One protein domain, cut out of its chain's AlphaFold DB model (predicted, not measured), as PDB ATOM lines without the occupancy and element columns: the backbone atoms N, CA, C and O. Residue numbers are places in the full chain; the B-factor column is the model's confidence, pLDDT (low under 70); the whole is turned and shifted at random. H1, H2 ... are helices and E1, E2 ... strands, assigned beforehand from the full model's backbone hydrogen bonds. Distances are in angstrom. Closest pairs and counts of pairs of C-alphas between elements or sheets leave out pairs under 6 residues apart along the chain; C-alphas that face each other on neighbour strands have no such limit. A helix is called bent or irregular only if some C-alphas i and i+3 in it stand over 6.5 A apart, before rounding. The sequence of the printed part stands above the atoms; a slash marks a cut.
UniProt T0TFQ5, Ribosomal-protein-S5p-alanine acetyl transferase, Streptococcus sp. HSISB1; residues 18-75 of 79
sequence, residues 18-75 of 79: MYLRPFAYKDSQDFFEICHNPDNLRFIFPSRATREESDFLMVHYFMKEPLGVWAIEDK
ATOM      1  N   MET A  18      -2.012  44.166  -2.253       97.12
ATOM      2  CA  MET A  18      -2.254  42.947  -1.476       97.12
ATOM      3  C   MET A  18      -1.021  42.524  -0.684       97.12
ATOM      4  O   MET A  18       0.112  42.813  -1.085       97.12
ATOM      5  N   TYR A  19      -1.256  41.778   0.389       96.81
ATOM      6  CA  TYR A  19      -0.255  40.963   1.062       96.81
ATOM      7  C   TYR A  19      -0.433  39.501   0.662       96.81
ATOM      8  O   TYR A  19      -1.543  38.972   0.689       96.81
ATOM      9  N   LEU A  20       0.669  38.846   0.316       97.44
ATOM     10  CA  LEU A  20       0.766  37.394   0.259       97.44
ATOM     11  C   LEU A  20       1.479  36.977   1.538       97.44
ATOM     12  O   LEU A  20       2.642  37.328   1.745       97.44
ATOM     13  N   ARG A  21       0.782  36.260   2.414       96.56
ATOM     14  CA  ARG A  21       1.286  35.893   3.743       96.56
ATOM     15  C   ARG A  21       0.937  34.450   4.084       96.56
ATOM     16  O   ARG A  21       0.014  33.911   3.479       96.56
ATOM     17  N   PRO A  22       1.597  33.823   5.069       97.06
ATOM     18  CA  PRO A  22       1.165  32.518   5.547       97.06
ATOM     19  C   PRO A  22      -0.279  32.579   6.063       97.06
ATOM     20  O   PRO A  22      -0.739  33.625   6.545       97.06
ATOM     21  N   PHE A  23      -0.984  31.453   5.969       96.56
ATOM     22  CA  PHE A  23      -2.314  31.309   6.556       96.56
ATOM     23  C   PHE A  23      -2.262  31.508   8.073       96.56
ATOM     24  O   PHE A  23      -1.339  31.050   8.753       96.56
ATOM     25  N   ALA A  24      -3.281  32.172   8.603       95.38
ATOM     26  CA  ALA A  24      -3.498  32.361  10.027       95.38
ATOM     27  C   ALA A  24      -4.923  31.932  10.384       95.38
ATOM     28  O   ALA A  24      -5.825  31.989   9.557       95.38
ATOM     29  N   TYR A  25      -5.168  31.569  11.645       96.00
ATOM     30  CA  TYR A  25      -6.497  31.082  12.036       96.00
ATOM     31  C   TYR A  25      -7.614  32.130  11.867       96.00
ATOM     32  O   TYR A  25      -8.780  31.774  11.728       96.00
ATOM     33  N   LYS A  26      -7.269  33.427  11.806       95.12
ATOM     34  CA  LYS A  26      -8.223  34.495  11.464       95.12
ATOM     35  C   LYS A  26      -8.867  34.316  10.080       95.12
ATOM     36  O   LYS A  26      -9.968  34.807   9.879       95.12
ATOM     37  N   ASP A  27      -8.218  33.580   9.177       96.06
ATOM     38  CA  ASP A  27      -8.693  33.319   7.814       96.06
ATOM     39  C   ASP A  27      -9.784  32.220   7.774       96.06
ATOM     40  O   ASP A  27     -10.351  31.949   6.721       96.06
ATOM     41  N   SER A  28     -10.108  31.593   8.915       95.31
ATOM     42  CA  SER A  28     -11.072  30.484   9.038       95.31
ATOM     43  C   SER A  28     -12.454  30.799   8.447       95.31
ATOM     44  O   SER A  28     -13.044  29.955   7.777       95.31
ATOM     45  N   GLN A  29     -12.971  32.016   8.657       95.12
ATOM     46  CA  GLN A  29     -14.274  32.412   8.111       95.12
ATOM     47  C   GLN A  29     -14.236  32.516   6.582       95.12
ATOM     48  O   GLN A  29     -15.063  31.904   5.910       95.12
ATOM     49  N   ASP A  30     -13.254  33.239   6.045       94.88
ATOM     50  CA  ASP A  30     -13.102  33.431   4.600       94.88
ATOM     51  C   ASP A  30     -12.853  32.087   3.899       94.88
ATOM     52  O   ASP A  30     -13.417  31.795   2.843       94.88
ATOM     53  N   PHE A  31     -12.052  31.218   4.522       93.50
ATOM     54  CA  PHE A  31     -11.773  29.882   4.010       93.50
ATOM     55  C   PHE A  31     -13.019  28.983   4.020       93.50
ATOM     56  O   PHE A  31     -13.277  28.278   3.041       93.50
ATOM     57  N   PHE A  32     -13.837  29.040   5.078       92.81
ATOM     58  CA  PHE A  32     -15.121  28.339   5.122       92.81
ATOM     59  C   PHE A  32     -16.042  28.784   3.979       92.81
ATOM     60  O   PHE A  32     -16.603  27.932   3.294       92.81
ATOM     61  N   GLU A  33     -16.162  30.086   3.716       92.12
ATOM     62  CA  GLU A  33     -16.991  30.607   2.617       92.12
ATOM     63  C   GLU A  33     -16.516  30.110   1.243       92.12
ATOM     64  O   GLU A  33     -17.337  29.725   0.402       92.12
ATOM     65  N   ILE A  34     -15.196  30.026   1.037       89.56
ATOM     66  CA  ILE A  34     -14.604  29.445  -0.175       89.56
ATOM     67  C   ILE A  34     -14.995  27.970  -0.315       89.56
ATOM     68  O   ILE A  34     -15.431  27.566  -1.397       89.56
ATOM     69  N   CYS A  35     -14.853  27.182   0.754       87.88
ATOM     70  CA  CYS A  35     -15.137  25.746   0.746       87.88
ATOM     71  C   CYS A  35     -16.633  25.410   0.699       87.88
ATOM     72  O   CYS A  35     -17.028  24.340   0.225       87.88
ATOM     73  N   HIS A  36     -17.478  26.303   1.202       85.62
ATOM     74  CA  HIS A  36     -18.920  26.108   1.218       85.62
ATOM     75  C   HIS A  36     -19.546  26.337  -0.164       85.62
ATOM     76  O   HIS A  36     -20.590  25.757  -0.469       85.62
ATOM     77  N   ASN A  37     -18.901  27.132  -1.025       85.69
ATOM     78  CA  ASN A  37     -19.359  27.357  -2.390       85.69
ATOM     79  C   ASN A  37     -19.029  26.148  -3.303       85.69
ATOM     80  O   ASN A  37     -17.856  25.892  -3.594       85.69
ATOM     81  N   PRO A  38     -20.041  25.416  -3.810       79.88
ATOM     82  CA  PRO A  38     -19.829  24.237  -4.648       79.88
ATOM     83  C   PRO A  38     -19.140  24.536  -5.986       79.88
ATOM     84  O   PRO A  38     -18.443  23.663  -6.508       79.88
ATOM     85  N   ASP A  39     -19.281  25.749  -6.527       84.81
ATOM     86  CA  ASP A  39     -18.666  26.123  -7.804       84.81
ATOM     87  C   ASP A  39     -17.141  26.265  -7.683       84.81
ATOM     88  O   ASP A  39     -16.414  25.943  -8.624       84.81
ATOM     89  N   ASN A  40     -16.645  26.661  -6.504       81.88
ATOM     90  CA  ASN A  40     -15.211  26.811  -6.235       81.88
ATOM     91  C   ASN A  40     -14.484  25.461  -6.177       81.88
ATOM     92  O   ASN A  40     -13.328  25.353  -6.586       81.88
ATOM     93  N   LEU A  41     -15.149  24.429  -5.648       77.62
ATOM     94  CA  LEU A  41     -14.520  23.145  -5.325       77.62
ATOM     95  C   LEU A  41     -14.814  22.023  -6.318       77.62
ATOM     96  O   LEU A  41     -14.319  20.913  -6.124       77.62
ATOM     97  N   ARG A  42     -15.544  22.309  -7.403       77.94
ATOM     98  CA  ARG A  42     -15.972  21.326  -8.414       77.94
ATOM     99  C   ARG A  42     -14.866  20.369  -8.890       77.94
ATOM    100  O   ARG A  42     -15.177  19.250  -9.291       77.94
ATOM    101  N   PHE A  43     -13.605  20.798  -8.865       78.44
ATOM    102  CA  PHE A  43     -12.457  20.032  -9.360       78.44
ATOM    103  C   PHE A  43     -11.496  19.520  -8.273       78.44
ATOM    104  O   PHE A  43     -10.502  18.893  -8.626       78.44
ATOM    105  N   ILE A  44     -11.744  19.796  -6.985       72.06
ATOM    106  CA  ILE A  44     -10.748  19.567  -5.919       72.06
ATOM    107  C   ILE A  44     -11.282  18.676  -4.785       72.06
ATOM    108  O   ILE A  44     -10.580  17.759  -4.369       72.06
ATOM    109  N   PHE A  45     -12.516  18.881  -4.308       65.75
ATOM    110  CA  PHE A  45     -13.099  18.131  -3.179       65.75
ATOM    111  C   PHE A  45     -14.621  17.974  -3.335       65.75
ATOM    112  O   PHE A  45     -15.232  18.735  -4.091       65.75
ATOM    113  N   PRO A  46     -15.277  17.030  -2.626       62.19
ATOM    114  CA  PRO A  46     -16.730  17.064  -2.510       62.19
ATOM    115  C   PRO A  46     -17.167  18.420  -1.934       62.19
ATOM    116  O   PRO A  46     -16.668  18.876  -0.910       62.19
ATOM    117  N   SER A  47     -18.073  19.091  -2.642       61.69
ATOM    118  CA  SER A  47     -18.595  20.402  -2.268       61.69
ATOM    119  C   SER A  47     -19.402  20.351  -0.964       61.69
ATOM    120  O   SER A  47     -20.199  19.422  -0.814       61.69
ATOM    121  N   ARG A  48     -19.313  21.417  -0.142       63.72
ATOM    122  CA  ARG A  48     -20.035  21.661   1.135       63.72
ATOM    123  C   ARG A  48     -19.380  21.060   2.385       63.72
ATOM    124  O   ARG A  48     -19.987  20.238   3.064       63.72
ATOM    125  N   ALA A  49     -18.181  21.532   2.714       70.56
ATOM    126  CA  ALA A  49     -17.576  21.248   4.014       70.56
ATOM    127  C   ALA A  49     -18.393  21.884   5.159       70.56
ATOM    128  O   ALA A  49     -18.922  22.996   5.006       70.56
ATOM    129  N   THR A  50     -18.475  21.211   6.308       89.12
ATOM    130  CA  THR A  50     -18.851  21.867   7.572       89.12
ATOM    131  C   THR A  50     -17.749  22.833   8.018       89.12
ATOM    132  O   THR A  50     -16.649  22.844   7.461       89.12
ATOM    133  N   ARG A  51     -18.024  23.665   9.031       91.31
ATOM    134  CA  ARG A  51     -17.014  24.582   9.583       91.31
ATOM    135  C   ARG A  51     -15.819  23.820  10.160       91.31
ATOM    136  O   ARG A  51     -14.673  24.200   9.950       91.31
ATOM    137  N   GLU A  52     -16.085  22.718  10.846       92.56
ATOM    138  CA  GLU A  52     -15.061  21.853  11.426       92.56
ATOM    139  C   GLU A  52     -14.204  21.208  10.332       92.56
ATOM    140  O   GLU A  52     -12.980  21.165  10.449       92.56
ATOM    141  N   GLU A  53     -14.831  20.754   9.244       90.94
ATOM    142  CA  GLU A  53     -14.126  20.189   8.092       90.94
ATOM    143  C   GLU A  53     -13.274  21.245   7.375       90.94
ATOM    144  O   GLU A  53     -12.126  20.964   7.027       90.94
ATOM    145  N   SER A  54     -13.778  22.473   7.192       92.69
ATOM    146  CA  SER A  54     -12.995  23.552   6.579       92.69
ATOM    147  C   SER A  54     -11.813  23.975   7.451       92.69
ATOM    148  O   SER A  54     -10.715  24.164   6.931       92.69
ATOM    149  N   ASP A  55     -12.007  24.079   8.768       94.31
ATOM    150  CA  ASP A  55     -10.938  24.441   9.704       94.31
ATOM    151  C   ASP A  55      -9.867  23.344   9.758       94.31
ATOM    152  O   ASP A  55      -8.669  23.639   9.708       94.31
ATOM    153  N   PHE A  56     -10.288  22.074   9.766       93.75
ATOM    154  CA  PHE A  56      -9.383  20.932   9.659       93.75
ATOM    155  C   PHE A  56      -8.551  21.001   8.373       93.75
ATOM    156  O   PHE A  56      -7.322  20.909   8.430       93.75
ATOM    157  N   LEU A  57      -9.195  21.210   7.219       91.69
ATOM    158  CA  LEU A  57      -8.499  21.333   5.939       91.69
ATOM    159  C   LEU A  57      -7.503  22.501   5.954       91.69
ATOM    160  O   LEU A  57      -6.343  22.319   5.582       91.69
ATOM    161  N   MET A  58      -7.915  23.673   6.440       94.19
ATOM    162  CA  MET A  58      -7.059  24.857   6.487       94.19
ATOM    163  C   MET A  58      -5.788  24.612   7.305       94.19
ATOM    164  O   MET A  58      -4.670  24.854   6.838       94.19
ATOM    165  N   VAL A  59      -5.949  24.091   8.524       95.69
ATOM    166  CA  VAL A  59      -4.830  23.866   9.441       95.69
ATOM    167  C   VAL A  59      -3.885  22.799   8.894       95.69
ATOM    168  O   VAL A  59      -2.669  23.010   8.848       95.69
ATOM    169  N   HIS A  60      -4.430  21.660   8.464       94.31
ATOM    170  CA  HIS A  60      -3.623  20.508   8.074       94.31
ATOM    171  C   HIS A  60      -2.917  20.691   6.730       94.31
ATOM    172  O   HIS A  60      -1.777  20.244   6.605       94.31
ATOM    173  N   TYR A  61      -3.558  21.340   5.755       90.81
ATOM    174  CA  TYR A  61      -2.999  21.470   4.408       90.81
ATOM    175  C   TYR A  61      -2.225  22.770   4.185       90.81
ATOM    176  O   TYR A  61      -1.321  22.777   3.354       90.81
ATOM    177  N   PHE A  62      -2.539  23.850   4.909       94.00
ATOM    178  CA  PHE A  62      -1.966  25.169   4.606       94.00
ATOM    179  C   PHE A  62      -1.218  25.829   5.769       94.00
ATOM    180  O   PHE A  62      -0.331  26.644   5.519       94.00
ATOM    181  N   MET A  63      -1.520  25.486   7.028       95.50
ATOM    182  CA  MET A  63      -0.848  26.104   8.187       95.50
ATOM    183  C   MET A  63       0.286  25.256   8.763       95.50
ATOM    184  O   MET A  63       1.294  25.811   9.197       95.50
ATOM    185  N   LYS A  64       0.132  23.925   8.801       95.44
ATOM    186  CA  LYS A  64       1.107  23.023   9.435       95.44
ATOM    187  C   LYS A  64       2.485  23.079   8.761       95.44
ATOM    188  O   LYS A  64       3.501  23.061   9.448       95.44
ATOM    189  N   GLU A  65       2.510  23.165   7.433       94.06
ATOM    190  CA  GLU A  65       3.727  23.222   6.611       94.06
ATOM    191  C   GLU A  65       3.596  24.367   5.585       94.06
ATOM    192  O   GLU A  65       3.328  24.129   4.411       94.06
ATOM    193  N   PRO A  66       3.739  25.639   6.009       92.94
ATOM    194  CA  PRO A  66       3.252  26.800   5.253       92.94
ATOM    195  C   PRO A  66       4.185  27.257   4.119       92.94
ATOM    196  O   PRO A  66       3.910  28.244   3.437       92.94
ATOM    197  N   LEU A  67       5.335  26.603   3.935       95.31
ATOM    198  CA  LEU A  67       6.324  27.040   2.955       95.31
ATOM    199  C   LEU A  67       5.786  26.872   1.532       95.31
ATOM    200  O   LEU A  67       5.497  25.764   1.092       95.31
ATOM    201  N   GLY A  68       5.727  27.977   0.789       93.31
ATOM    202  CA  GLY A  68       5.246  27.975  -0.596       93.31
ATOM    203  C   GLY A  68       3.732  28.081  -0.749       93.31
ATOM    204  O   GLY A  68       3.236  27.940  -1.864       93.31
ATOM    205  N   VAL A  69       3.011  28.360   0.338       95.19
ATOM    206  CA  VAL A  69       1.574  28.636   0.331       95.19
ATOM    207  C   VAL A  69       1.333  30.018   0.926       95.19
ATOM    208  O   VAL A  69       1.895  30.365   1.964       95.19
ATOM    209  N   TRP A  70       0.466  30.803   0.285       96.81
ATOM    210  CA  TRP A  70       0.092  32.129   0.761       96.81
ATOM    211  C   TRP A  70      -1.424  32.303   0.756       96.81
ATOM    212  O   TRP A  70      -2.086  32.017  -0.242       96.81
ATOM    213  N   ALA A  71      -1.951  32.833   1.853       96.44
ATOM    214  CA  ALA A  71      -3.216  33.544   1.855       96.44
ATOM    215  C   ALA A  71      -3.012  34.923   1.206       96.44
ATOM    216  O   ALA A  71      -1.957  35.549   1.368       96.44
ATOM    217  N   ILE A  72      -4.024  35.392   0.474       96.06
ATOM    218  CA  ILE A  72      -4.017  36.696  -0.192       96.06
ATOM    219  C   ILE A  72      -4.956  37.626   0.570       96.06
ATOM    220  O   ILE A  72      -6.146  37.352   0.685       96.06
ATOM    221  N   GLU A  73      -4.423  38.735   1.072       95.31
ATOM    222  CA  GLU A  73      -5.167  39.731   1.844       95.31
ATOM    223  C   GLU A  73      -5.127  41.081   1.115       95.31
ATOM    224  O   GLU A  73      -4.048  41.595   0.810       95.31
ATOM    225  N   ASP A  74      -6.292  41.663   0.813       95.50
ATOM    226  CA  ASP A  74      -6.372  42.999   0.207       95.50
ATOM    227  C   ASP A  74      -6.100  44.074   1.269       95.50
ATOM    228  O   ASP A  74      -6.732  44.105   2.328       95.50
ATOM    229  N   LYS A  75      -5.180  44.999   0.972       94.50
ATOM    230  CA  LYS A  75      -4.789  46.074   1.895       94.50
ATOM    231  C   LYS A  75      -5.947  46.998   2.261       94.50
ATOM    232  O   LYS A  75      -5.946  47.562   3.348       94.50
TER     233      LYS A  75
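Overview. This is residues 18 to 75 of the 79 residues of the protein "Ribosomal-protein-S5p-alanine acetyl transferase" of Streptococcus sp. HSISB1 (UniProt T0TFQ5). Two helices, H1 and H3, pack on each other at a steep angle and make the body; the short strands E1 and E2, from the two ends of the printed part, pair as a small ribbon at one end, and the short helix H2 with the loop after it lies at the other. The printed part has 58 residues, with named elements in the order E1, H1, H2, H3, E2; the sheet, E1 - E2, is antiparallel. The class is mixed, helices and strands. The whole is compact, with a radius of gyration of the C-alphas of 11.4 A and spans of 28 by 23 by 20 A.

Arrangement. E1, residues 18 to 21, and E2, residues 71 to 74, are antiparallel neighbours at 156 degrees; N 19 and O 73 are 2.8 A apart and N 71 and O 21 2.8 A, both within hydrogen-bond range. H1, residues 25 to 36, is apart from E2, but only just, at 8.1 A. H1 and H3, residues 51 to 63, touch, closest at the C-alphas of Phe 32 and Ser 54, 5.4 A, and run opposite ways at a steep tilt of 62 degrees. H2, residues 38 to 41, is close to H1 but not clearly touching, with the C-alphas of Cys 35 and Leu 41 closest at 6.6 A; it is apart from H3. Every O i to N i+4 pair is within hydrogen-bond range in H3 and 6 of 8 are in H1, while H2 is too short for such a pair.

Along the chain. E1 begins at C-alpha 18, (-2.254, 42.947, -1.476). H1 is 17.2 A long and irregular, with C-alphas 26 and 29 7.2 A apart. H3 is 16.3 A long. E2 ends at C-alpha 74, (-6.372, 42.999, 0.207).

Size, cuts and confidence. The farthest C-alphas, of Pro 46 and Lys 75, are 31.7 A apart. The printed part has no cut and no long link. Residues 45 to 48 are under pLDDT 70.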